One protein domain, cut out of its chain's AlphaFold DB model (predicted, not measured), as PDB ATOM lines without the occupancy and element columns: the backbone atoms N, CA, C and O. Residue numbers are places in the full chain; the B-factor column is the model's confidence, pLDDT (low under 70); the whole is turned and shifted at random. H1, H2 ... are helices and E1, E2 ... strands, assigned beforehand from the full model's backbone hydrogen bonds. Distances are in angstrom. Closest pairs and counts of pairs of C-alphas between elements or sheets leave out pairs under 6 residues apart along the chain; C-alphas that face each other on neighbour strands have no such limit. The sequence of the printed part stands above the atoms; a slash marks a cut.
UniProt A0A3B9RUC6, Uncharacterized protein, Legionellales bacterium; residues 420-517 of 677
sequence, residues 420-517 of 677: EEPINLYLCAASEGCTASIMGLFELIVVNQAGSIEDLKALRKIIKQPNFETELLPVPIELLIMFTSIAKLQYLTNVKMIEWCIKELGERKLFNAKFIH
ATOM      1  N   GLU A 420      10.491 -28.660  22.227       90.69
ATOM      2  CA  GLU A 420      11.262 -28.049  23.319       90.69
ATOM      3  C   GLU A 420      12.050 -29.079  24.157       90.69
ATOM      4  O   GLU A 420      13.253 -28.923  24.364       90.69
ATOM      5  N   GLU A 421      11.407 -30.164  24.604       93.38
ATOM      6  CA  GLU A 421      12.063 -31.221  25.396       93.38
ATOM      7  C   GLU A 421      13.203 -31.919  24.611       93.38
ATOM      8  O   GLU A 421      14.318 -31.984  25.138       93.38
ATOM      9  N   PRO A 422      13.015 -32.358  23.345       93.75
ATOM     10  CA  PRO A 422      14.098 -32.893  22.517       93.75
ATOM     11  C   PRO A 422      15.260 -31.924  22.283       93.75
ATOM     12  O   PRO A 422      16.412 -32.356  22.289       93.75
ATOM     13  N   ILE A 423      14.986 -30.627  22.080       95.06
ATOM     14  CA  ILE A 423      16.037 -29.611  21.900       95.06
ATOM     15  C   ILE A 423      16.880 -29.494  23.172       95.06
ATOM     16  O   ILE A 423      18.105 -29.565  23.090       95.06
ATOM     17  N   ASN A 424      16.247 -29.395  24.344       94.62
ATOM     18  CA  ASN A 424      16.952 -29.325  25.625       94.62
ATOM     19  C   ASN A 424      17.814 -30.575  25.879       94.62
ATOM     20  O   ASN A 424      18.998 -30.456  26.198       94.62
ATOM     21  N   LEU A 425      17.256 -31.771  25.666       94.75
ATOM     22  CA  LEU A 425      17.971 -33.042  25.833       94.75
ATOM     23  C   LEU A 425      19.170 -33.172  24.878       94.75
ATOM     24  O   LEU A 425      20.266 -33.533  25.312       94.75
ATOM     25  N   TYR A 426      19.006 -32.827  23.595       94.94
ATOM     26  CA  TYR A 426      20.135 -32.804  22.666       94.94
ATOM     27  C   TYR A 426      21.158 -31.716  23.006       94.94
ATOM     28  O   TYR A 426      22.342 -31.947  22.781       94.94
ATOM     29  N   LEU A 427      20.762 -30.547  23.526       94.12
ATOM     30  CA  LEU A 427      21.707 -29.499  23.938       94.12
ATOM     31  C   LEU A 427      22.601 -29.973  25.090       94.12
ATOM     32  O   LEU A 427      23.811 -29.746  25.037       94.12
ATOM     33  N   CYS A 428      22.040 -30.686  26.074       91.75
ATOM     34  CA  CYS A 428      22.813 -31.346  27.127       91.75
ATOM     35  C   CYS A 428      23.826 -32.338  26.528       91.75
ATOM     36  O   CYS A 428      25.034 -32.151  26.691       91.75
ATOM     37  N   ALA A 429      23.362 -33.309  25.737       89.50
ATOM     38  CA  ALA A 429      24.228 -34.335  25.155       89.50
ATOM     39  C   ALA A 429      25.294 -33.751  24.206       89.50
ATOM     40  O   ALA A 429      26.440 -34.202  24.182       89.50
ATOM     41  N   ALA A 430      24.939 -32.728  23.426       89.44
ATOM     42  CA  ALA A 430      25.846 -32.010  22.537       89.44
ATOM     43  C   ALA A 430      26.930 -31.242  23.306       89.44
ATOM     44  O   ALA A 430      28.064 -31.172  22.835       89.44
ATOM     45  N   SER A 431      26.604 -30.681  24.477       88.19
ATOM     46  CA  SER A 431      27.570 -29.950  25.306       88.19
ATOM     47  C   SER A 431      28.666 -30.848  25.894       88.19
ATOM     48  O   SER A 431      29.783 -30.379  26.087       88.19
ATOM     49  N   GLU A 432      28.379 -32.145  26.043       84.56
ATOM     50  CA  GLU A 432      29.325 -33.213  26.403       84.56
ATOM     51  C   GLU A 432      29.996 -33.873  25.167       84.56
ATOM     52  O   GLU A 432      30.626 -34.927  25.266       84.56
ATOM     53  N   GLY A 433      29.859 -33.279  23.974       80.50
ATOM     54  CA  GLY A 433      30.534 -33.722  22.746       80.50
ATOM     55  C   GLY A 433      29.766 -34.716  21.863       80.50
ATOM     56  O   GLY A 433      30.339 -35.255  20.917       80.50
ATOM     57  N   CYS A 434      28.474 -34.973  22.107       85.38
ATOM     58  CA  CYS A 434      27.689 -35.880  21.258       85.38
ATOM     59  C   CYS A 434      27.436 -35.299  19.851       85.38
ATOM     60  O   CYS A 434      26.484 -34.542  19.629       85.38
ATOM     61  N   THR A 435      28.238 -35.710  18.863       85.75
ATOM     62  CA  THR A 435      28.101 -35.271  17.461       85.75
ATOM     63  C   THR A 435      26.743 -35.620  16.846       85.75
ATOM     64  O   THR A 435      26.200 -34.827  16.076       85.75
ATOM     65  N   ALA A 436      26.143 -36.756  17.219       85.94
ATOM     66  CA  ALA A 436      24.805 -37.139  16.763       85.94
ATOM     67  C   ALA A 436      23.723 -36.155  17.252       85.94
ATOM     68  O   ALA A 436      22.869 -35.749  16.466       85.94
ATOM     69  N   SER A 437      23.818 -35.690  18.504       90.50
ATOM     70  CA  SER A 437      22.916 -34.668  19.060       90.50
ATOM     71  C   SER A 437      23.086 -33.311  18.372       90.50
ATOM     72  O   SER A 437      22.105 -32.612  18.140       90.50
ATOM     73  N   ILE A 438      24.308 -32.950  17.964       89.75
ATOM     74  CA  ILE A 438      24.575 -31.725  17.187       89.75
ATOM     75  C   ILE A 438      23.917 -31.787  15.809       89.75
ATOM     76  O   ILE A 438      23.315 -30.803  15.378       89.75
ATOM     77  N   MET A 439      23.978 -32.935  15.131       88.81
ATOM     78  CA  MET A 439      23.282 -33.124  13.855       88.81
ATOM     79  C   MET A 439      21.755 -33.139  14.032       88.81
ATOM     80  O   MET A 439      21.052 -32.553  13.209       88.81
ATOM     81  N   GLY A 440      21.244 -33.726  15.120       89.56
ATOM     82  CA  GLY A 440      19.824 -33.677  15.487       89.56
ATOM     83  C   GLY A 440      19.326 -32.253  15.759       89.56
ATOM     84  O   GLY A 440      18.289 -31.850  15.235       89.56
ATOM     85  N   LEU A 441      20.100 -31.447  16.492       93.00
ATOM     86  CA  LEU A 441      19.828 -30.019  16.673       93.00
ATOM     87  C   LEU A 441      19.879 -29.270  15.345       93.00
ATOM     88  O   LEU A 441      18.978 -28.490  15.063       93.00
ATOM     89  N   PHE A 442      20.886 -29.512  14.504       91.19
ATOM     90  CA  PHE A 442      20.968 -28.876  13.190       91.19
ATOM     91  C   PHE A 442      19.710 -29.159  12.351       91.19
ATOM     92  O   PHE A 442      19.121 -28.232  11.792       91.19
ATOM     93  N   GLU A 443      19.234 -30.408  12.326       90.19
ATOM     94  CA  GLU A 443      17.965 -30.755  11.682       90.19
ATOM     95  C   GLU A 443      16.770 -30.007  12.317       90.19
ATOM     96  O   GLU A 443      15.990 -29.380  11.603       90.19
ATOM     97  N   LEU A 444      16.636 -29.981  13.646       91.38
ATOM     98  CA  LEU A 444      15.499 -29.323  14.307       91.38
ATOM     99  C   LEU A 444      15.501 -27.789  14.187       91.38
ATOM    100  O   LEU A 444      14.502 -27.203  13.767       91.38
ATOM    101  N   ILE A 445      16.591 -27.115  14.565       93.12
ATOM    102  CA  ILE A 445      16.599 -25.653  14.754       93.12
ATOM    103  C   ILE A 445      17.161 -24.867  13.560       93.12
ATOM    104  O   ILE A 445      16.810 -23.696  13.404       93.12
ATOM    105  N   VAL A 446      17.979 -25.484  12.693       90.50
ATOM    106  CA  VAL A 446      18.534 -24.836  11.480       90.50
ATOM    107  C   VAL A 446      17.750 -25.216  10.218       90.50
ATOM    108  O   VAL A 446      17.483 -24.345   9.385       90.50
ATOM    109  N   VAL A 447      17.376 -26.492  10.072       88.94
ATOM    110  CA  VAL A 447      16.635 -26.991   8.899       88.94
ATOM    111  C   VAL A 447      15.127 -26.797   9.069       88.94
ATOM    112  O   VAL A 447      14.518 -26.091   8.267       88.94
ATOM    113  N   ASN A 448      14.545 -27.365  10.129       87.69
ATOM    114  CA  ASN A 448      13.093 -27.393  10.344       87.69
ATOM    115  C   ASN A 448      12.534 -26.141  11.045       87.69
ATOM    116  O   ASN A 448      11.320 -25.980  11.103       87.69
ATOM    117  N   GLN A 449      13.399 -25.255  11.554       86.50
ATOM    118  CA  GLN A 449      13.026 -24.015  12.258       86.50
ATOM    119  C   GLN A 449      12.037 -24.245  13.423       86.50
ATOM    120  O   GLN A 449      11.061 -23.520  13.592       86.50
ATOM    121  N   ALA A 450      12.307 -25.269  14.238       85.81
ATOM    122  CA  ALA A 450      11.418 -25.736  15.302       85.81
ATOM    123  C   ALA A 450      11.818 -25.295  16.731       85.81
ATOM    124  O   ALA A 450      11.421 -25.942  17.703       85.81
ATOM    125  N   GLY A 451      12.631 -24.239  16.867       86.06
ATOM    126  CA  GLY A 451      13.213 -23.789  18.140       86.06
ATOM    127  C   GLY A 451      13.391 -22.272  18.228       86.06
ATOM    128  O   GLY A 451      12.868 -21.519  17.412       86.06
ATOM    129  N   SER A 452      14.130 -21.808  19.230       90.88
ATOM    130  CA  SER A 452      14.323 -20.385  19.527       90.88
ATOM    131  C   SER A 452      15.652 -19.814  19.001       90.88
ATOM    132  O   SER A 452      16.586 -20.524  18.610       90.88
ATOM    133  N   ILE A 453      15.772 -18.482  19.038       90.56
ATOM    134  CA  ILE A 453      17.041 -17.774  18.794       90.56
ATOM    135  C   ILE A 453      18.086 -18.143  19.866       90.56
ATOM    136  O   ILE A 453      19.290 -18.141  19.593       90.56
ATOM    137  N   GLU A 454      17.634 -18.468  21.073       93.25
ATOM    138  CA  GLU A 454      18.430 -18.879  22.226       93.25
ATOM    139  C   GLU A 454      19.038 -20.269  22.001       93.25
ATOM    140  O   GLU A 454      20.240 -20.436  22.211       93.25
ATOM    141  N   ASP A 455      18.281 -21.204  21.424       93.56
ATOM    142  CA  ASP A 455      18.781 -22.530  21.035       93.56
ATOM    143  C   ASP A 455      19.850 -22.421  19.941       93.56
ATOM    144  O   ASP A 455      20.902 -23.060  20.011       93.56
ATOM    145  N   LEU A 456      19.649 -21.532  18.960       92.88
ATOM    146  CA  LEU A 456      20.653 -21.246  17.926       92.88
ATOM    147  C   LEU A 456      21.924 -20.612  18.510       92.88
ATOM    148  O   LEU A 456      23.032 -20.893  18.040       92.88
ATOM    149  N   LYS A 457      21.802 -19.765  19.543       92.81
ATOM    150  CA  LYS A 457      22.955 -19.240  20.297       92.81
ATOM    151  C   LYS A 457      23.660 -20.365  21.067       92.81
ATOM    152  O   LYS A 457      24.891 -20.403  21.047       92.81
ATOM    153  N   ALA A 458      22.914 -21.268  21.703       93.75
ATOM    154  CA  ALA A 458      23.446 -22.390  22.477       93.75
ATOM    155  C   ALA A 458      24.190 -23.399  21.586       93.75
ATOM    156  O   ALA A 458      25.372 -23.655  21.820       93.75
ATOM    157  N   LEU A 459      23.570 -23.863  20.495       92.75
ATOM    158  CA  LEU A 459      24.200 -24.728  19.492       92.75
ATOM    159  C   LEU A 459      25.486 -24.095  18.939       92.75
ATOM    160  O   LEU A 459      26.539 -24.734  18.907       92.75
ATOM    161  N   ARG A 460      25.447 -22.804  18.573       91.12
ATOM    162  CA  ARG A 460      26.636 -22.089  18.080       91.12
ATOM    163  C   ARG A 460      27.738 -21.959  19.137       91.12
ATOM    164  O   ARG A 460      28.908 -21.912  18.765       91.12
ATOM    165  N   LYS A 461      27.393 -21.874  20.428       91.94
ATOM    166  CA  LYS A 461      28.363 -21.863  21.534       91.94
ATOM    167  C   LYS A 461      29.045 -23.225  21.679       91.94
ATOM    168  O   LYS A 461      30.258 -23.246  21.841       91.94
ATOM    169  N   ILE A 462      28.291 -24.323  21.578       89.94
ATOM    170  CA  ILE A 462      28.810 -25.701  21.641       89.94
ATOM    171  C   ILE A 462      29.776 -25.970  20.478       89.94
ATOM    172  O   ILE A 462      30.929 -26.316  20.711       89.94
ATOM    173  N   ILE A 463      29.355 -25.700  19.237       86.81
ATOM    174  CA  ILE A 463      30.167 -25.923  18.022       86.81
ATOM    175  C   ILE A 463      31.486 -25.118  18.032       86.81
ATOM    176  O   ILE A 463      32.451 -25.491  17.372       86.81
ATOM    177  N   LYS A 464      31.543 -24.002  18.770       85.94
ATOM    178  CA  LYS A 464      32.726 -23.133  18.887       85.94
ATOM    179  C   LYS A 464      33.664 -23.469  20.053       85.94
ATOM    180  O   LYS A 464      34.609 -22.714  20.283       85.94
ATOM    181  N   GLN A 465      33.409 -24.523  20.827       82.62
ATOM    182  CA  GLN A 465      34.295 -24.875  21.940       82.62
ATOM    183  C   GLN A 465      35.669 -25.347  21.423       82.62
ATOM    184  O   GLN A 465      35.724 -26.120  20.468       82.62
ATOM    185  N   PRO A 466      36.790 -24.925  22.041       64.69
ATOM    186  CA  PRO A 466      38.133 -25.216  21.528       64.69
ATOM    187  C   PRO A 466      38.531 -26.697  21.619       64.69
ATOM    188  O   PRO A 466      39.418 -27.129  20.893       64.69
ATOM    189  N   ASN A 467      37.863 -27.474  22.476       59.75
ATOM    190  CA  ASN A 467      38.136 -28.899  22.692       59.75
ATOM    191  C   ASN A 467      37.211 -29.812  21.863       59.75
ATOM    192  O   ASN A 467      37.040 -30.982  22.196       59.75
ATOM    193  N   PHE A 468      36.548 -29.277  20.835       64.25
ATOM    194  CA  PHE A 468      35.562 -30.023  20.064       64.25
ATOM    195  C   PHE A 468      36.231 -30.991  19.065       64.25
ATOM    196  O   PHE A 468      36.973 -30.556  18.185       64.25
ATOM    197  N   GLU A 469      35.954 -32.298  19.168       62.69
ATOM    198  CA  GLU A 469      36.516 -33.330  18.277       62.69
ATOM    199  C   GLU A 469      35.933 -33.227  16.853       62.69
ATOM    200  O   GLU A 469      34.890 -33.794  16.520       62.69
ATOM    201  N   THR A 470      36.626 -32.480  15.990       57.91
ATOM    202  CA  THR A 470      36.179 -32.151  14.626       57.91
ATOM    203  C   THR A 470      36.113 -33.364  13.689       57.91
ATOM    204  O   THR A 470      35.255 -33.412  12.810       57.91
ATOM    205  N   GLU A 471      36.968 -34.370  13.906       60.94
ATOM    206  CA  GLU A 471      37.118 -35.562  13.053       60.94
ATOM    207  C   GLU A 471      35.887 -36.489  13.036       60.94
ATOM    208  O   GLU A 471      35.752 -37.333  12.149       60.94
ATOM    209  N   LEU A 472      34.979 -36.346  14.009       64.25
ATOM    210  CA  LEU A 472      33.780 -37.181  14.150       64.25
ATOM    211  C   LEU A 472      32.516 -36.570  13.523       64.25
ATOM    212  O   LEU A 472      31.469 -37.227  13.509       64.25
ATOM    213  N   LEU A 473      32.578 -35.336  13.011       68.62
ATOM    214  CA  LEU A 473      31.454 -34.703  12.317       68.62
ATOM    215  C   LEU A 473      31.417 -35.091  10.826       68.62
ATOM    216  O   LEU A 473      32.448 -35.093  10.158       68.62
ATOM    217  N   PRO A 474      30.227 -35.339  10.246       70.50
ATOM    218  CA  PRO A 474      30.086 -35.622   8.815       70.50
ATOM    219  C   PRO A 474      30.192 -34.370   7.918       70.50
ATOM    220  O   PRO A 474      30.051 -34.488   6.702       70.50
ATOM    221  N   VAL A 475      30.372 -33.175   8.498       76.50
ATOM    222  CA  VAL A 475      30.356 -31.869   7.816       76.50
ATOM    223  C   VAL A 475      31.371 -30.921   8.485       76.50
ATOM    224  O   VAL A 475      31.418 -30.896   9.716       76.50
ATOM    225  N   PRO A 476      32.136 -30.108   7.725       84.06
ATOM    226  CA  PRO A 476      33.004 -29.061   8.272       84.06
ATOM    227  C   PRO A 476      32.297 -28.089   9.229       84.06
ATOM    228  O   PRO A 476      31.169 -27.646   8.984       84.06
ATOM    229  N   ILE A 477      32.992 -27.706  10.301       82.94
ATOM    230  CA  ILE A 477      32.463 -26.850  11.373       82.94
ATOM    231  C   ILE A 477      32.120 -25.444  10.871       82.94
ATOM    232  O   ILE A 477      31.126 -24.855  11.296       82.94
ATOM    233  N   GLU A 478      32.887 -24.921   9.919       86.44
ATOM    234  CA  GLU A 478      32.680 -23.615   9.295       86.44
ATOM    235  C   GLU A 478      31.302 -23.543   8.627       86.44
ATOM    236  O   GLU A 478      30.591 -22.545   8.773       86.44
ATOM    237  N   LEU A 479      30.883 -24.630   7.963       87.06
ATOM    238  CA  LEU A 479      29.565 -24.731   7.336       87.06
ATOM    239  C   LEU A 479      28.452 -24.768   8.388       87.06
ATOM    240  O   LEU A 479      27.464 -24.046   8.250       87.06
ATOM    241  N   LEU A 480      28.622 -25.536   9.470       87.75
ATOM    242  CA  LEU A 480      27.651 -25.571  10.571       87.75
ATOM    243  C   LEU A 480      27.499 -24.184  11.224       87.75
ATOM    244  O   LEU A 480      26.377 -23.716  11.433       87.75
ATOM    245  N   ILE A 481      28.609 -23.482  11.484       88.56
ATOM    246  CA  ILE A 481      28.611 -22.116  12.032       88.56
ATOM    247  C   ILE A 481      27.936 -21.133  11.068       88.56
ATOM    248  O   ILE A 481      27.163 -20.280  11.519       88.56
ATOM    249  N   MET A 482      28.208 -21.236   9.764       91.00
ATOM    250  CA  MET A 482      27.593 -20.404   8.728       91.00
ATOM    251  C   MET A 482      26.077 -20.613   8.685       91.00
ATOM    252  O   MET A 482      25.332 -19.654   8.885       91.00
ATOM    253  N   PHE A 483      25.603 -21.848   8.510       92.06
ATOM    254  CA  PHE A 483      24.169 -22.139   8.421       92.06
ATOM    255  C   PHE A 483      23.415 -21.801   9.715       92.06
ATOM    256  O   PHE A 483      22.336 -21.219   9.643       92.06
ATOM    257  N   THR A 484      24.010 -22.029  10.892       91.25
ATOM    258  CA  THR A 484      23.432 -21.587  12.180       91.25
ATOM    259  C   THR A 484      23.311 -20.056  12.255       91.25
ATOM    260  O   THR A 484      22.347 -19.520  12.801       91.25
ATOM    261  N   SER A 485      24.268 -19.325  11.670       90.38
ATOM    262  CA  SER A 485      24.232 -17.855  11.607       90.38
ATOM    263  C   SER A 485      23.166 -17.344  10.635       90.38
ATOM    264  O   SER A 485      22.469 -16.385  10.959       90.38
ATOM    265  N   ILE A 486      23.007 -18.005   9.482       90.88
ATOM    266  CA  ILE A 486      21.958 -17.688   8.507       90.88
ATOM    267  C   ILE A 486      20.582 -17.987   9.104       90.88
ATOM    268  O   ILE A 486      19.723 -17.115   9.070       90.88
ATOM    269  N   ALA A 487      20.378 -19.145   9.741       91.12
ATOM    270  CA  ALA A 487      19.120 -19.460  10.421       91.12
ATOM    271  C   ALA A 487      18.746 -18.393  11.457       91.12
ATOM    272  O   ALA A 487      17.630 -17.880  11.419       91.12
ATOM    273  N   LYS A 488      19.694 -17.958  12.299       91.19
ATOM    274  CA  LYS A 488      19.468 -16.847  13.240       91.19
ATOM    275  C   LYS A 488      19.042 -15.554  12.528       91.19
ATOM    276  O   LYS A 488      18.179 -14.844  13.039       91.19
ATOM    277  N   LEU A 489      19.629 -15.236  11.372       89.06
ATOM    278  CA  LEU A 489      19.248 -14.058  10.591       89.06
ATOM    279  C   LEU A 489      17.834 -14.193  10.003       89.06
ATOM    280  O   LEU A 489      17.082 -13.222  10.045       89.06
ATOM    281  N   GLN A 490      17.440 -15.385   9.540       90.25
ATOM    282  CA  GLN A 490      16.071 -15.664   9.086       90.25
ATOM    283  C   GLN A 490      15.052 -15.457  10.218       90.25
ATOM    284  O   GLN A 490      14.071 -14.755  10.008       90.25
ATOM    285  N   TYR A 491      15.313 -15.965  11.432       87.56
ATOM    286  CA  TYR A 491      14.450 -15.716  12.601       87.56
ATOM    287  C   TYR A 491      14.337 -14.227  12.956       87.56
ATOM    288  O   TYR A 491      13.248 -13.747  13.245       87.56
ATOM    289  N   LEU A 492      15.451 -13.485  12.940       88.25
ATOM    290  CA  LEU A 492      15.463 -12.061  13.307       88.25
ATOM    291  C   LEU A 492      14.792 -11.148  12.272       88.25
ATOM    292  O   LEU A 492      14.289 -10.089  12.634       88.25
ATOM    293  N   THR A 493      14.828 -11.522  10.992       88.44
ATOM    294  CA  THR A 493      14.314 -10.694   9.883       88.44
ATOM    295  C   THR A 493      12.964 -11.161   9.348       88.44
ATOM    296  O   THR A 493      12.325 -10.426   8.602       88.44
ATOM    297  N   ASN A 494      12.546 -12.382   9.691       85.19
ATOM    298  CA  ASN A 494      11.444 -13.111   9.061       85.19
ATOM    299  C   ASN A 494      11.593 -13.267   7.525       85.19
ATOM    300  O   ASN A 494      10.613 -13.477   6.811       85.19
ATOM    301  N   VAL A 495      12.820 -13.165   6.992       86.19
ATOM    302  CA  VAL A 495      13.126 -13.350   5.563       86.19
ATOM    303  C   VAL A 495      13.743 -14.731   5.350       86.19
ATOM    304  O   VAL A 495      14.845 -15.009   5.823       86.19
ATOM    305  N   LYS A 496      13.065 -15.598   4.588       85.69
ATOM    306  CA  LYS A 496      13.595 -16.915   4.196       85.69
ATOM    307  C   LYS A 496      14.724 -16.738   3.172       85.69
ATOM    308  O   LYS A 496      14.475 -16.316   2.048       85.69
ATOM    309  N   MET A 497      15.954 -17.061   3.560       86.81
ATOM    310  CA  MET A 497      17.174 -16.983   2.742       86.81
ATOM    311  C   MET A 497      17.604 -18.341   2.180       86.81
ATOM    312  O   MET A 497      18.238 -18.399   1.130       86.81
ATOM    313  N   ILE A 498      17.280 -19.431   2.879       90.00
ATOM    314  CA  ILE A 498      17.579 -20.804   2.476       90.00
ATOM    315  C   ILE A 498      16.290 -21.618   2.471       90.00
ATOM    316  O   ILE A 498      15.487 -21.585   3.404       90.00
ATOM    317  N   GLU A 499      16.127 -22.402   1.417       87.69
ATOM    318  CA  GLU A 499      15.186 -23.506   1.342       87.69
ATOM    319  C   GLU A 499      15.948 -24.828   1.413       87.69
ATOM    320  O   GLU A 499      16.910 -25.041   0.675       87.69
ATOM    321  N   TRP A 500      15.540 -25.712   2.320       89.19
ATOM    322  CA  TRP A 500      16.187 -27.002   2.514       89.19
ATOM    323  C   TRP A 500      15.464 -28.097   1.732       89.19
ATOM    324  O   TRP A 500      14.306 -28.409   1.999       89.19
ATOM    325  N   CYS A 501      16.171 -28.717   0.790       84.94
ATOM    326  CA  CYS A 501      15.706 -29.890   0.059       84.94
ATOM    327  C   CYS A 501      16.304 -31.153   0.692       84.94
ATOM    328  O   CYS A 501      17.459 -31.507   0.422       84.94
ATOM    329  N   ILE A 502      15.514 -31.828   1.529       85.62
ATOM    330  CA  ILE A 502      15.885 -33.086   2.186       85.62
ATOM    331  C   ILE A 502      15.685 -34.248   1.202       85.62
ATOM    332  O   ILE A 502      14.636 -34.358   0.568       85.62
ATOM    333  N   LYS A 503      16.689 -35.120   1.065       84.12
ATOM    334  CA  LYS A 503      16.582 -36.396   0.338       84.12
ATOM    335  C   LYS A 503      16.957 -37.555   1.254       84.12
ATOM    336  O   LYS A 503      18.021 -37.523   1.866       84.12
ATOM    337  N   GLU A 504      16.118 -38.582   1.304       81.50
ATOM    338  CA  GLU A 504      16.401 -39.816   2.041       81.50
ATOM    339  C   GLU A 504      17.083 -40.845   1.125       81.50
ATOM    340  O   GLU A 504      16.651 -41.091   0.000       81.50
ATOM    341  N   LEU A 505      18.186 -41.420   1.604       72.31
ATOM    342  CA  LEU A 505      19.044 -42.381   0.910       72.31
ATOM    343  C   LEU A 505      19.343 -43.543   1.868       72.31
ATOM    344  O   LEU A 505      20.395 -43.605   2.512       72.31
ATOM    345  N   GLY A 506      18.377 -44.457   1.997       70.81
ATOM    346  CA  GLY A 506      18.410 -45.514   3.012       70.81
ATOM    347  C   GLY A 506      18.335 -44.915   4.419       70.81
ATOM    348  O   GLY A 506      17.473 -44.088   4.685       70.81
ATOM    349  N   GLU A 507      19.264 -45.281   5.306       58.59
ATOM    350  CA  GLU A 507      19.351 -44.700   6.660       58.59
ATOM    351  C   GLU A 507      19.958 -43.278   6.702       58.59
ATOM    352  O   GLU A 507      20.128 -42.720   7.785       58.59
ATOM    353  N   ARG A 508      20.340 -42.676   5.563       65.69
ATOM    354  CA  ARG A 508      20.993 -41.353   5.523       65.69
ATOM    355  C   ARG A 508      20.065 -40.273   4.974       65.69
ATOM    356  O   ARG A 508      19.521 -40.420   3.882       65.69
ATOM    357  N   LYS A 509      19.974 -39.144   5.680       76.75
ATOM    358  CA  LYS A 509      19.368 -37.900   5.183       76.75
ATOM    359  C   LYS A 509      20.433 -37.008   4.548       76.75
ATOM    360  O   LYS A 509      21.526 -36.854   5.089       76.75
ATOM    361  N   LEU A 510      20.104 -36.412   3.406       80.69
ATOM    362  CA  LEU A 510      20.965 -35.503   2.654       80.69
ATOM    363  C   LEU A 510      20.291 -34.126   2.586       80.69
ATOM    364  O   LEU A 510      19.250 -33.969   1.945       80.69
ATOM    365  N   PHE A 511      20.873 -33.147   3.277       84.31
ATOM    366  CA  PHE A 511      20.331 -31.796   3.435       84.31
ATOM    367  C   PHE A 511      20.941 -30.851   2.394       84.31
ATOM    368  O   PHE A 511      22.082 -30.417   2.539       84.31
ATOM    369  N   ASN A 512      20.194 -30.519   1.338       84.62
ATOM    370  CA  ASN A 512      20.668 -29.590   0.307       84.62
ATOM    371  C   ASN A 512      20.125 -28.180   0.567       84.62
ATOM    372  O   ASN A 512      18.914 -27.969   0.498       84.62
ATOM    373  N   ALA A 513      21.009 -27.216   0.829       87.25
ATOM    374  CA  ALA A 513      20.642 -25.806   0.941       87.25
ATOM    375  C   ALA A 513      20.486 -25.173  -0.451       87.25
ATOM    376  O   ALA A 513      21.437 -25.130  -1.234       87.25
ATOM    377  N   LYS A 514      19.302 -24.636  -0.748       89.19
ATOM    378  CA  LYS A 514      19.027 -23.800  -1.919       89.19
ATOM    379  C   LYS A 514      18.890 -22.350  -1.460       89.19
ATOM    380  O   LYS A 514      17.951 -22.013  -0.742       89.19
ATOM    381  N   PHE A 515      19.820 -21.495  -1.868       86.50
ATOM    382  CA  PHE A 515      19.762 -20.067  -1.561       86.50
ATOM    383  C   PHE A 515      18.650 -19.384  -2.366       86.50
ATOM    384  O   PHE A 515      18.499 -19.620  -3.566       86.50
ATOM    385  N   ILE A 516      17.865 -18.548  -1.689       84.75
ATOM    386  CA  ILE A 516      16.796 -17.743  -2.280       84.75
ATOM    387  C   ILE A 516      17.350 -16.339  -2.525       84.75
ATOM    388  O   ILE A 516      17.718 -15.636  -1.584       84.75
ATOM    389  N   HIS A 517      17.388 -15.921  -3.789       69.00
ATOM    390  CA  HIS A 517      17.704 -14.544  -4.148       69.00
ATOM    391  C   HIS A 517      16.441 -13.683  -4.059       69.00
ATOM    392  O   HIS A 517      15.510 -13.860  -4.839       69.00
TER     393      HIS A 517
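What this domain is: This is residues 420 to 517 of the 677 residues of an uncharacterized protein of Legionellales bacterium (UniProt A0A3B9RUC6). Four helices, H1 to H4, form an up-and-down bundle, each running against the one before, and a two-stranded antiparallel hairpin, E1 and E2, lies near the last residues of H2. The 98 printed residues hold H1 H2 H3 H4 E1 E2, class mixed. The whole is compact, radius of gyration of the C-alphas 13.0 A, spanning 37 by 33 by 26 A.

How they stand to each other: Start at H1, residues 420 to 431; it touches H2, residues 435 to 447, C-alphas of Tyr 426 and Ser 437 closest at 4.9 A. H3, residues 453 to 463, touches H4, residues 477 to 493, at a shallow tilt of 10 degrees, C-alphas of Ile 453 and Lys 488 closest at 6.1 A. Every O i to N i+4 pair is within hydrogen-bond range in H1, H3 and H4, and 8 of 9 in H2. Between E1, residues 498 to 505, and E2, residues 508 to 515, N 501 and O 512 are 2.9 A apart.

Where its parts are: Find C-alpha 420 at (11.262, -28.049, 23.319) and C-alpha 515 at (19.762, -20.067, -1.561). H4 measures 24.3 A.

The domain as a whole: Uncut; the H3 to H4 link is long. Residues 466 to 473, 507 to 508 and 517 are under pLDDT 70.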